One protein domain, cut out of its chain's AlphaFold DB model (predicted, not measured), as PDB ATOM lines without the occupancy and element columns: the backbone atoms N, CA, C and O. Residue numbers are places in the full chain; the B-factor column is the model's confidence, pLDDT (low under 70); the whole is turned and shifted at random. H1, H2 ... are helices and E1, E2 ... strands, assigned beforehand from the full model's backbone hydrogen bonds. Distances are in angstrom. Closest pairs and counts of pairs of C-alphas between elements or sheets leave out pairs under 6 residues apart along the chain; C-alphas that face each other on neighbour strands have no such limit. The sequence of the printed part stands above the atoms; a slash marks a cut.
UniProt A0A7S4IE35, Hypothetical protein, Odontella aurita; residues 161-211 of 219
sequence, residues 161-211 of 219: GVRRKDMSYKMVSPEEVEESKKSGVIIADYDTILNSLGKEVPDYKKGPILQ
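Overview. This is residues 161 to 211 of the 219 residues of the protein "Hypothetical protein" of Odontella aurita (UniProt A0A7S4IE35). The model is an elongated chain with a small two-stranded hairpin, E4 and E5, and its turn at one end of the long axis, and the single helix H1 at the other end, with a second small hairpin, E1 and E2, also in that half. Between H1 and E4 runs the short strand E3, and near the end of the printed part residues 209 to 210 fold back to pair with it. The printed part has 51 residues with one named helix and five named strands, in the order E1, E2, H1, E3, E4, E5; the class is mixed, helices and strands, and each of the two sheets is an antiparallel pair. The whole is only just loose, close to compact, with a radius of gyration of the C-alphas of 11.9 A, and it spans 37 by 21 by 16 A.

Arrangement. E1, residues 161 to 163, and E2, residues 169 to 172, form a hairpin of antiparallel strands with 134 degrees between their directions; N 162 and O 170 are 2.8 A apart, within hydrogen-bond range. H1, residues 174 to 182, is apart from E1, but only just: their closest C-alphas are 8.5 A apart. In H1 each O i to N i+4 pair is within hydrogen-bond range. The closest C-alphas of H1 and E3, residues 186 to 188, are those of Ser 180 and Ile 186, 5.9 A apart. Residues 186 to 188 pair antiparallel with residues 209 to 210, while E3 pairs with no named strand. E3 runs on into E4, residues 191 to 194, across a break of 2 residues, at 16 degrees, and the two meet only through their link. E4 and E5, residues 200 to 203, form the other hairpin, antiparallel at 134 degrees, with N 203 and O 191 at 2.7 A and N 193 and O 201 at 2.8 A. This hairpin is apart from E1, E2 and H1.

Along the chain. E1 begins at C-alpha 161, at (-56.175, 18.493, -24.288), and is 6.6 A long; E2 is 9.3 A long. H1 begins at C-alpha 174, at (-58.583, 9.275, -26.105), and is 12.6 A long. E3 measures 5.8 A, E4 10.3 A and E5 9.2 A; E5 ends at C-alpha 203, at (-41.712, 20.188, -23.030).

Size, cuts and confidence. The two C-alphas farthest apart, those of Glu 175 and Leu 197, are 37.2 A apart. The printed part has no cut, and its five links between named elements are tight. The mean pLDDT of the printed part is 77.5; residues 186 to 190 and 206 to 211 are under 70.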
ATOM      1  N   GLY A 161     -56.379  17.181 -23.684       79.06
ATOM      2  CA  GLY A 161     -56.175  18.493 -24.288       79.06
ATOM      3  C   GLY A 161     -55.072  18.412 -25.329       79.06
ATOM      4  O   GLY A 161     -53.927  18.122 -24.992       79.06
ATOM      5  N   VAL A 162     -55.412  18.680 -26.584       80.56
ATOM      6  CA  VAL A 162     -54.466  18.618 -27.693       80.56
ATOM      7  C   VAL A 162     -54.307  20.001 -28.310       80.56
ATOM      8  O   VAL A 162     -55.294  20.664 -28.648       80.56
ATOM      9  N   ARG A 163     -53.063  20.469 -28.421       78.94
ATOM     10  CA  ARG A 163     -52.760  21.815 -28.913       78.94
ATOM     11  C   ARG A 163     -52.748  21.836 -30.433       78.94
ATOM     12  O   ARG A 163     -52.129  20.991 -31.063       78.94
ATOM     13  N   ARG A 164     -53.426  22.811 -31.022       80.06
ATOM     14  CA  ARG A 164     -53.465  23.051 -32.465       80.06
ATOM     15  C   ARG A 164     -52.336  23.996 -32.895       80.06
ATOM     16  O   ARG A 164     -51.761  24.718 -32.080       80.06
ATOM     17  N   LYS A 165     -52.082  24.055 -34.208       74.88
ATOM     18  CA  LYS A 165     -51.143  25.000 -34.855       74.88
ATOM     19  C   LYS A 165     -51.404  26.473 -34.514       74.88
ATOM     20  O   LYS A 165     -50.467  27.260 -34.449       74.88
ATOM     21  N   ASP A 166     -52.659  26.847 -34.275       77.62
ATOM     22  CA  ASP A 166     -53.074  28.203 -33.894       77.62
ATOM     23  C   ASP A 166     -52.850  28.522 -32.402       77.62
ATOM     24  O   ASP A 166     -53.290  29.568 -31.930       77.62
ATOM     25  N   MET A 167     -52.162  27.638 -31.664       73.75
ATOM     26  CA  MET A 167     -51.929  27.700 -30.214       73.75
ATOM     27  C   MET A 167     -53.176  27.479 -29.348       73.75
ATOM     28  O   MET A 167     -53.073  27.556 -28.123       73.75
ATOM     29  N   SER A 168     -54.337  27.193 -29.940       80.12
ATOM     30  CA  SER A 168     -55.540  26.846 -29.184       80.12
ATOM     31  C   SER A 168     -55.518  25.382 -28.741       80.12
ATOM     32  O   SER A 168     -54.805  24.550 -29.305       80.12
ATOM     33  N   TYR A 169     -56.311  25.054 -27.723       82.81
ATOM     34  CA  TYR A 169     -56.479  23.685 -27.244       82.81
ATOM     35  C   TYR A 169     -57.839  23.140 -27.681       82.81
ATOM     36  O   TYR A 169     -58.865  23.801 -27.516       82.81
ATOM     37  N   LYS A 170     -57.848  21.917 -28.218       83.75
ATOM     38  CA  LYS A 170     -59.063  21.128 -28.444       83.75
ATOM     39  C   LYS A 170     -59.085  20.000 -27.421       83.75
ATOM     40  O   LYS A 170     -58.104  19.273 -27.298       83.75
ATOM     41  N   MET A 171     -60.197  19.845 -26.714       84.38
ATOM     42  CA  MET A 171     -60.435  18.656 -25.899       84.38
ATOM     43  C   MET A 171     -60.917  17.541 -26.822       84.38
ATOM     44  O   MET A 171     -61.859  17.747 -27.590       84.38
ATOM     45  N   VAL A 172     -60.229  16.408 -26.792       84.31
ATOM     46  CA  VAL A 172     -60.443  15.281 -27.703       84.31
ATOM     47  C   VAL A 172     -60.553  14.007 -26.874       84.31
ATOM     48  O   VAL A 172     -59.905  13.890 -25.830       84.31
ATOM     49  N   SER A 173     -61.408  13.076 -27.291       88.06
ATOM     50  CA  SER A 173     -61.490  11.766 -26.645       88.06
ATOM     51  C   SER A 173     -60.190  10.969 -26.868       88.06
ATOM     52  O   SER A 173     -59.510  11.162 -27.876       88.06
ATOM     53  N   PRO A 174     -59.790  10.085 -25.943       83.56
ATOM     54  CA  PRO A 174     -58.583   9.275 -26.105       83.56
ATOM     55  C   PRO A 174     -58.620   8.386 -27.361       83.56
ATOM     56  O   PRO A 174     -57.584   8.205 -27.996       83.56
ATOM     57  N   GLU A 175     -59.799   7.914 -27.772       85.69
ATOM     58  CA  GLU A 175     -59.990   7.135 -29.004       85.69
ATOM     59  C   GLU A 175     -59.651   7.960 -30.257       85.69
ATOM     60  O   GLU A 175     -58.817   7.554 -31.067       85.69
ATOM     61  N   GLU A 176     -60.192   9.179 -30.362       83.12
ATOM     62  CA  GLU A 176     -59.869  10.115 -31.448       83.12
ATOM     63  C   GLU A 176     -58.373  10.470 -31.480       83.12
ATOM     64  O   GLU A 176     -57.812  10.706 -32.554       83.12
ATOM     65  N   VAL A 177     -57.699  10.524 -30.323       81.25
ATOM     66  CA  VAL A 177     -56.247  10.757 -30.261       81.25
ATOM     67  C   VAL A 177     -55.491   9.591 -30.891       81.25
ATOM     68  O   VAL A 177     -54.581   9.826 -31.684       81.25
ATOM     69  N   GLU A 178     -55.856   8.345 -30.591       82.62
ATOM     70  CA  GLU A 178     -55.216   7.172 -31.195       82.62
ATOM     71  C   GLU A 178     -55.455   7.084 -32.704       82.62
ATOM     72  O   GLU A 178     -54.529   6.786 -33.461       82.62
ATOM     73  N   GLU A 179     -56.668   7.387 -33.164       84.69
ATOM     74  CA  GLU A 179     -56.984   7.471 -34.593       84.69
ATOM     75  C   GLU A 179     -56.189   8.585 -35.284       84.69
ATOM     76  O   GLU A 179     -55.631   8.388 -36.368       84.69
ATOM     77  N   SER A 180     -56.052   9.737 -34.626       78.75
ATOM     78  CA  SER A 180     -55.256  10.869 -35.115       78.75
ATOM     79  C   SER A 180     -53.754  10.554 -35.160       78.75
ATOM     80  O   SER A 180     -53.041  11.048 -36.033       78.75
ATOM     81  N   LYS A 181     -53.259   9.703 -34.249       78.75
ATOM     82  CA  LYS A 181     -51.887   9.166 -34.300       78.75
ATOM     83  C   LYS A 181     -51.708   8.213 -35.477       78.75
ATOM     84  O   LYS A 181     -50.748   8.353 -36.228       78.75
ATOM     85  N   LYS A 182     -52.641   7.275 -35.671       82.75
ATOM     86  CA  LYS A 182     -52.599   6.292 -36.772       82.75
ATOM     87  C   LYS A 182     -52.687   6.954 -38.149       82.75
ATOM     88  O   LYS A 182     -52.032   6.504 -39.079       82.75
ATOM     89  N   SER A 183     -53.462   8.028 -38.267       80.38
ATOM     90  CA  SER A 183     -53.615   8.811 -39.502       80.38
ATOM     91  C   SER A 183     -52.475   9.809 -39.761       80.38
ATOM     92  O   SER A 183     -52.469  10.455 -40.803       80.38
ATOM     93  N   GLY A 184     -51.504   9.940 -38.847       70.94
ATOM     94  CA  GLY A 184     -50.358  10.843 -39.011       70.94
ATOM     95  C   GLY A 184     -50.679  12.330 -38.817       70.94
ATOM     96  O   GLY A 184     -49.877  13.184 -39.189       70.94
ATOM     97  N   VAL A 185     -51.833  12.662 -38.228       71.81
ATOM     98  CA  VAL A 185     -52.254  14.050 -37.946       71.81
ATOM     99  C   VAL A 185     -51.577  14.599 -36.677       71.81
ATOM    100  O   VAL A 185     -51.416  15.809 -36.503       71.81
ATOM    101  N   ILE A 186     -51.148  13.721 -35.768       68.12
ATOM    102  CA  ILE A 186     -50.315  14.090 -34.616       68.12
ATOM    103  C   ILE A 186     -48.846  13.899 -34.999       68.12
ATOM    104  O   ILE A 186     -48.398  12.771 -35.172       68.12
ATOM    105  N   ILE A 187     -48.104  15.004 -35.123       63.47
ATOM    106  CA  ILE A 187     -46.692  14.994 -35.549       63.47
ATOM    107  C   ILE A 187     -45.732  14.905 -34.354       63.47
ATOM    108  O   ILE A 187     -44.646  14.346 -34.486       63.47
ATOM    109  N   ALA A 188     -46.123  15.413 -33.179       63.66
ATOM    110  CA  ALA A 188     -45.290  15.371 -31.980       63.66
ATOM    111  C   ALA A 188     -46.120  15.183 -30.701       63.66
ATOM    112  O   ALA A 188     -47.087  15.906 -30.447       63.66
ATOM    113  N   ASP A 189     -45.695  14.234 -29.863       64.81
ATOM    114  CA  ASP A 189     -46.308  13.978 -28.555       64.81
ATOM    115  C   ASP A 189     -46.064  15.119 -27.550       64.81
ATOM    116  O   ASP A 189     -46.817  15.235 -26.587       64.81
ATOM    117  N   TYR A 190     -45.050  15.967 -27.772       66.25
ATOM    118  CA  TYR A 190     -44.717  17.135 -26.945       66.25
ATOM    119  C   TYR A 190     -44.023  18.220 -27.789       66.25
ATOM    120  O   TYR A 190     -43.307  17.899 -28.736       66.25
ATOM    121  N   ASP A 191     -44.208  19.499 -27.431       70.19
ATOM    122  CA  ASP A 191     -43.423  20.623 -27.988       70.19
ATOM    123  C   ASP A 191     -41.937  20.425 -27.650       70.19
ATOM    124  O   ASP A 191     -41.644  19.860 -26.603       70.19
ATOM    125  N   THR A 192     -40.988  20.904 -28.451       78.69
ATOM    126  CA  THR A 192     -39.566  20.893 -28.058       78.69
ATOM    127  C   THR A 192     -39.144  22.260 -27.526       78.69
ATOM    128  O   THR A 192     -39.493  23.309 -28.065       78.69
ATOM    129  N   ILE A 193     -38.393  22.270 -26.425       82.50
ATOM    130  CA  ILE A 193     -37.746  23.461 -25.871       82.50
ATOM    131  C   ILE A 193     -36.238  23.244 -25.861       82.50
ATOM    132  O   ILE A 193     -35.744  22.161 -25.557       82.50
ATOM    133  N   LEU A 194     -35.491  24.303 -26.163       88.75
ATOM    134  CA  LEU A 194     -34.046  24.326 -25.978       88.75
ATOM    135  C   LEU A 194     -33.723  24.444 -24.485       88.75
ATOM    136  O   LEU A 194     -34.061  25.435 -23.837       88.75
ATOM    137  N   ASN A 195     -33.034  23.444 -23.942       86.19
ATOM    138  CA  ASN A 195     -32.435  23.536 -22.615       86.19
ATOM    139  C   ASN A 195     -31.336  24.612 -22.585       86.19
ATOM    140  O   ASN A 195     -30.827  25.035 -23.621       86.19
ATOM    141  N   SER A 196     -30.888  24.988 -21.384       88.19
ATOM    142  CA  SER A 196     -29.762  25.919 -21.172       88.19
ATOM    143  C   SER A 196     -28.463  25.515 -21.892       88.19
ATOM    144  O   SER A 196     -27.603  26.354 -22.130       88.19
ATOM    145  N   LEU A 197     -28.340  24.239 -22.265       88.50
ATOM    146  CA  LEU A 197     -27.230  23.659 -23.027       88.50
ATOM    147  C   LEU A 197     -27.446  23.681 -24.554       88.50
ATOM    148  O   LEU A 197     -26.681  23.057 -25.281       88.50
ATOM    149  N   GLY A 198     -28.515  24.316 -25.042       87.06
ATOM    150  CA  GLY A 198     -28.865  24.365 -26.465       87.06
ATOM    151  C   GLY A 198     -29.336  23.030 -27.053       87.06
ATOM    152  O   GLY A 198     -29.378  22.886 -28.267       87.06
ATOM    153  N   LYS A 199     -29.676  22.043 -26.213       87.31
ATOM    154  CA  LYS A 199     -30.249  20.760 -26.653       87.31
ATOM    155  C   LYS A 199     -31.769  20.831 -26.644       87.31
ATOM    156  O   LYS A 199     -32.340  21.278 -25.651       87.31
ATOM    157  N   GLU A 200     -32.403  20.362 -27.712       84.69
ATOM    158  CA  GLU A 200     -33.858  20.234 -27.791       84.69
ATOM    159  C   GLU A 200     -34.335  19.095 -26.883       84.69
ATOM    160  O   GLU A 200     -33.861  17.963 -26.977       84.69
ATOM    161  N   VAL A 201     -35.252  19.408 -25.971       83.81
ATOM    162  CA  VAL A 201     -35.870  18.467 -25.034       83.81
ATOM    163  C   VAL A 201     -37.387  18.645 -25.099       83.81
ATOM    164  O   VAL A 201     -37.854  19.781 -25.202       83.81
ATOM    165  N   PRO A 202     -38.174  17.558 -25.052       77.81
ATOM    166  CA  PRO A 202     -39.629  17.652 -25.018       77.81
ATOM    167  C   PRO A 202     -40.124  18.436 -23.790       77.81
ATOM    168  O   PRO A 202     -39.747  18.167 -22.650       77.81
ATOM    169  N   ASP A 203     -41.002  19.403 -24.028       79.00
ATOM    170  CA  ASP A 203     -41.712  20.188 -23.030       79.00
ATOM    171  C   ASP A 203     -42.997  19.473 -22.614       79.00
ATOM    172  O   ASP A 203     -44.086  19.669 -23.164       79.00
ATOM    173  N   TYR A 204     -42.863  18.665 -21.566       72.25
ATOM    174  CA  TYR A 204     -43.972  17.936 -20.959       72.25
ATOM    175  C   TYR A 204     -45.076  18.845 -20.392       72.25
ATOM    176  O   TYR A 204     -46.167  18.358 -20.108       72.25
ATOM    177  N   LYS A 205     -44.846  20.161 -20.233       72.06
ATOM    178  CA  LYS A 205     -45.872  21.086 -19.721       72.06
ATOM    179  C   LYS A 205     -46.949  21.410 -20.749       72.06
ATOM    180  O   LYS A 205     -48.050  21.794 -20.363       72.06
ATOM    181  N   LYS A 206     -46.638  21.315 -22.045       66.56
ATOM    182  CA  LYS A 206     -47.515  21.818 -23.114       66.56
ATOM    183  C   LYS A 206     -48.437  20.766 -23.729       66.56
ATOM    184  O   LYS A 206     -49.328  21.154 -24.488       66.56
ATOM    185  N   GLY A 207     -48.292  19.500 -23.334       65.06
ATOM    186  CA  GLY A 207     -49.102  18.385 -23.829       65.06
ATOM    187  C   GLY A 207     -48.878  18.079 -25.319       65.06
ATOM    188  O   GLY A 207     -48.050  18.729 -25.965       65.06
ATOM    189  N   PRO A 208     -49.609  17.095 -25.868       66.25
ATOM    190  CA  PRO A 208     -49.486  16.685 -27.264       66.25
ATOM    191  C   PRO A 208     -49.970  17.751 -28.246       66.25
ATOM    192  O   PRO A 208     -50.915  18.500 -27.970       66.25
ATOM    193  N   ILE A 209     -49.321  17.804 -29.414       64.44
ATOM    194  CA  ILE A 209     -49.590  18.798 -30.457       64.44
ATOM    195  C   ILE A 209     -50.169  18.110 -31.697       64.44
ATOM    196  O   ILE A 209     -49.525  17.286 -32.345       64.44
ATOM    197  N   LEU A 210     -51.388  18.507 -32.059       66.00
ATOM    198  CA  LEU A 210     -52.005  18.214 -33.348       66.00
ATOM    199  C   LEU A 210     -51.468  19.185 -34.388       66.00
ATOM    200  O   LEU A 210     -51.649  20.405 -34.287       66.00
ATOM    201  N   GLN A 211     -50.896  18.629 -35.445       58.53
ATOM    202  CA  GLN A 211     -50.555  19.379 -36.632       58.53
ATOM    203  C   GLN A 211     -51.402  18.848 -37.780       58.53
ATOM    204  O   GLN A 211     -51.017  17.925 -38.485       58.53
TER     205      GLN A 211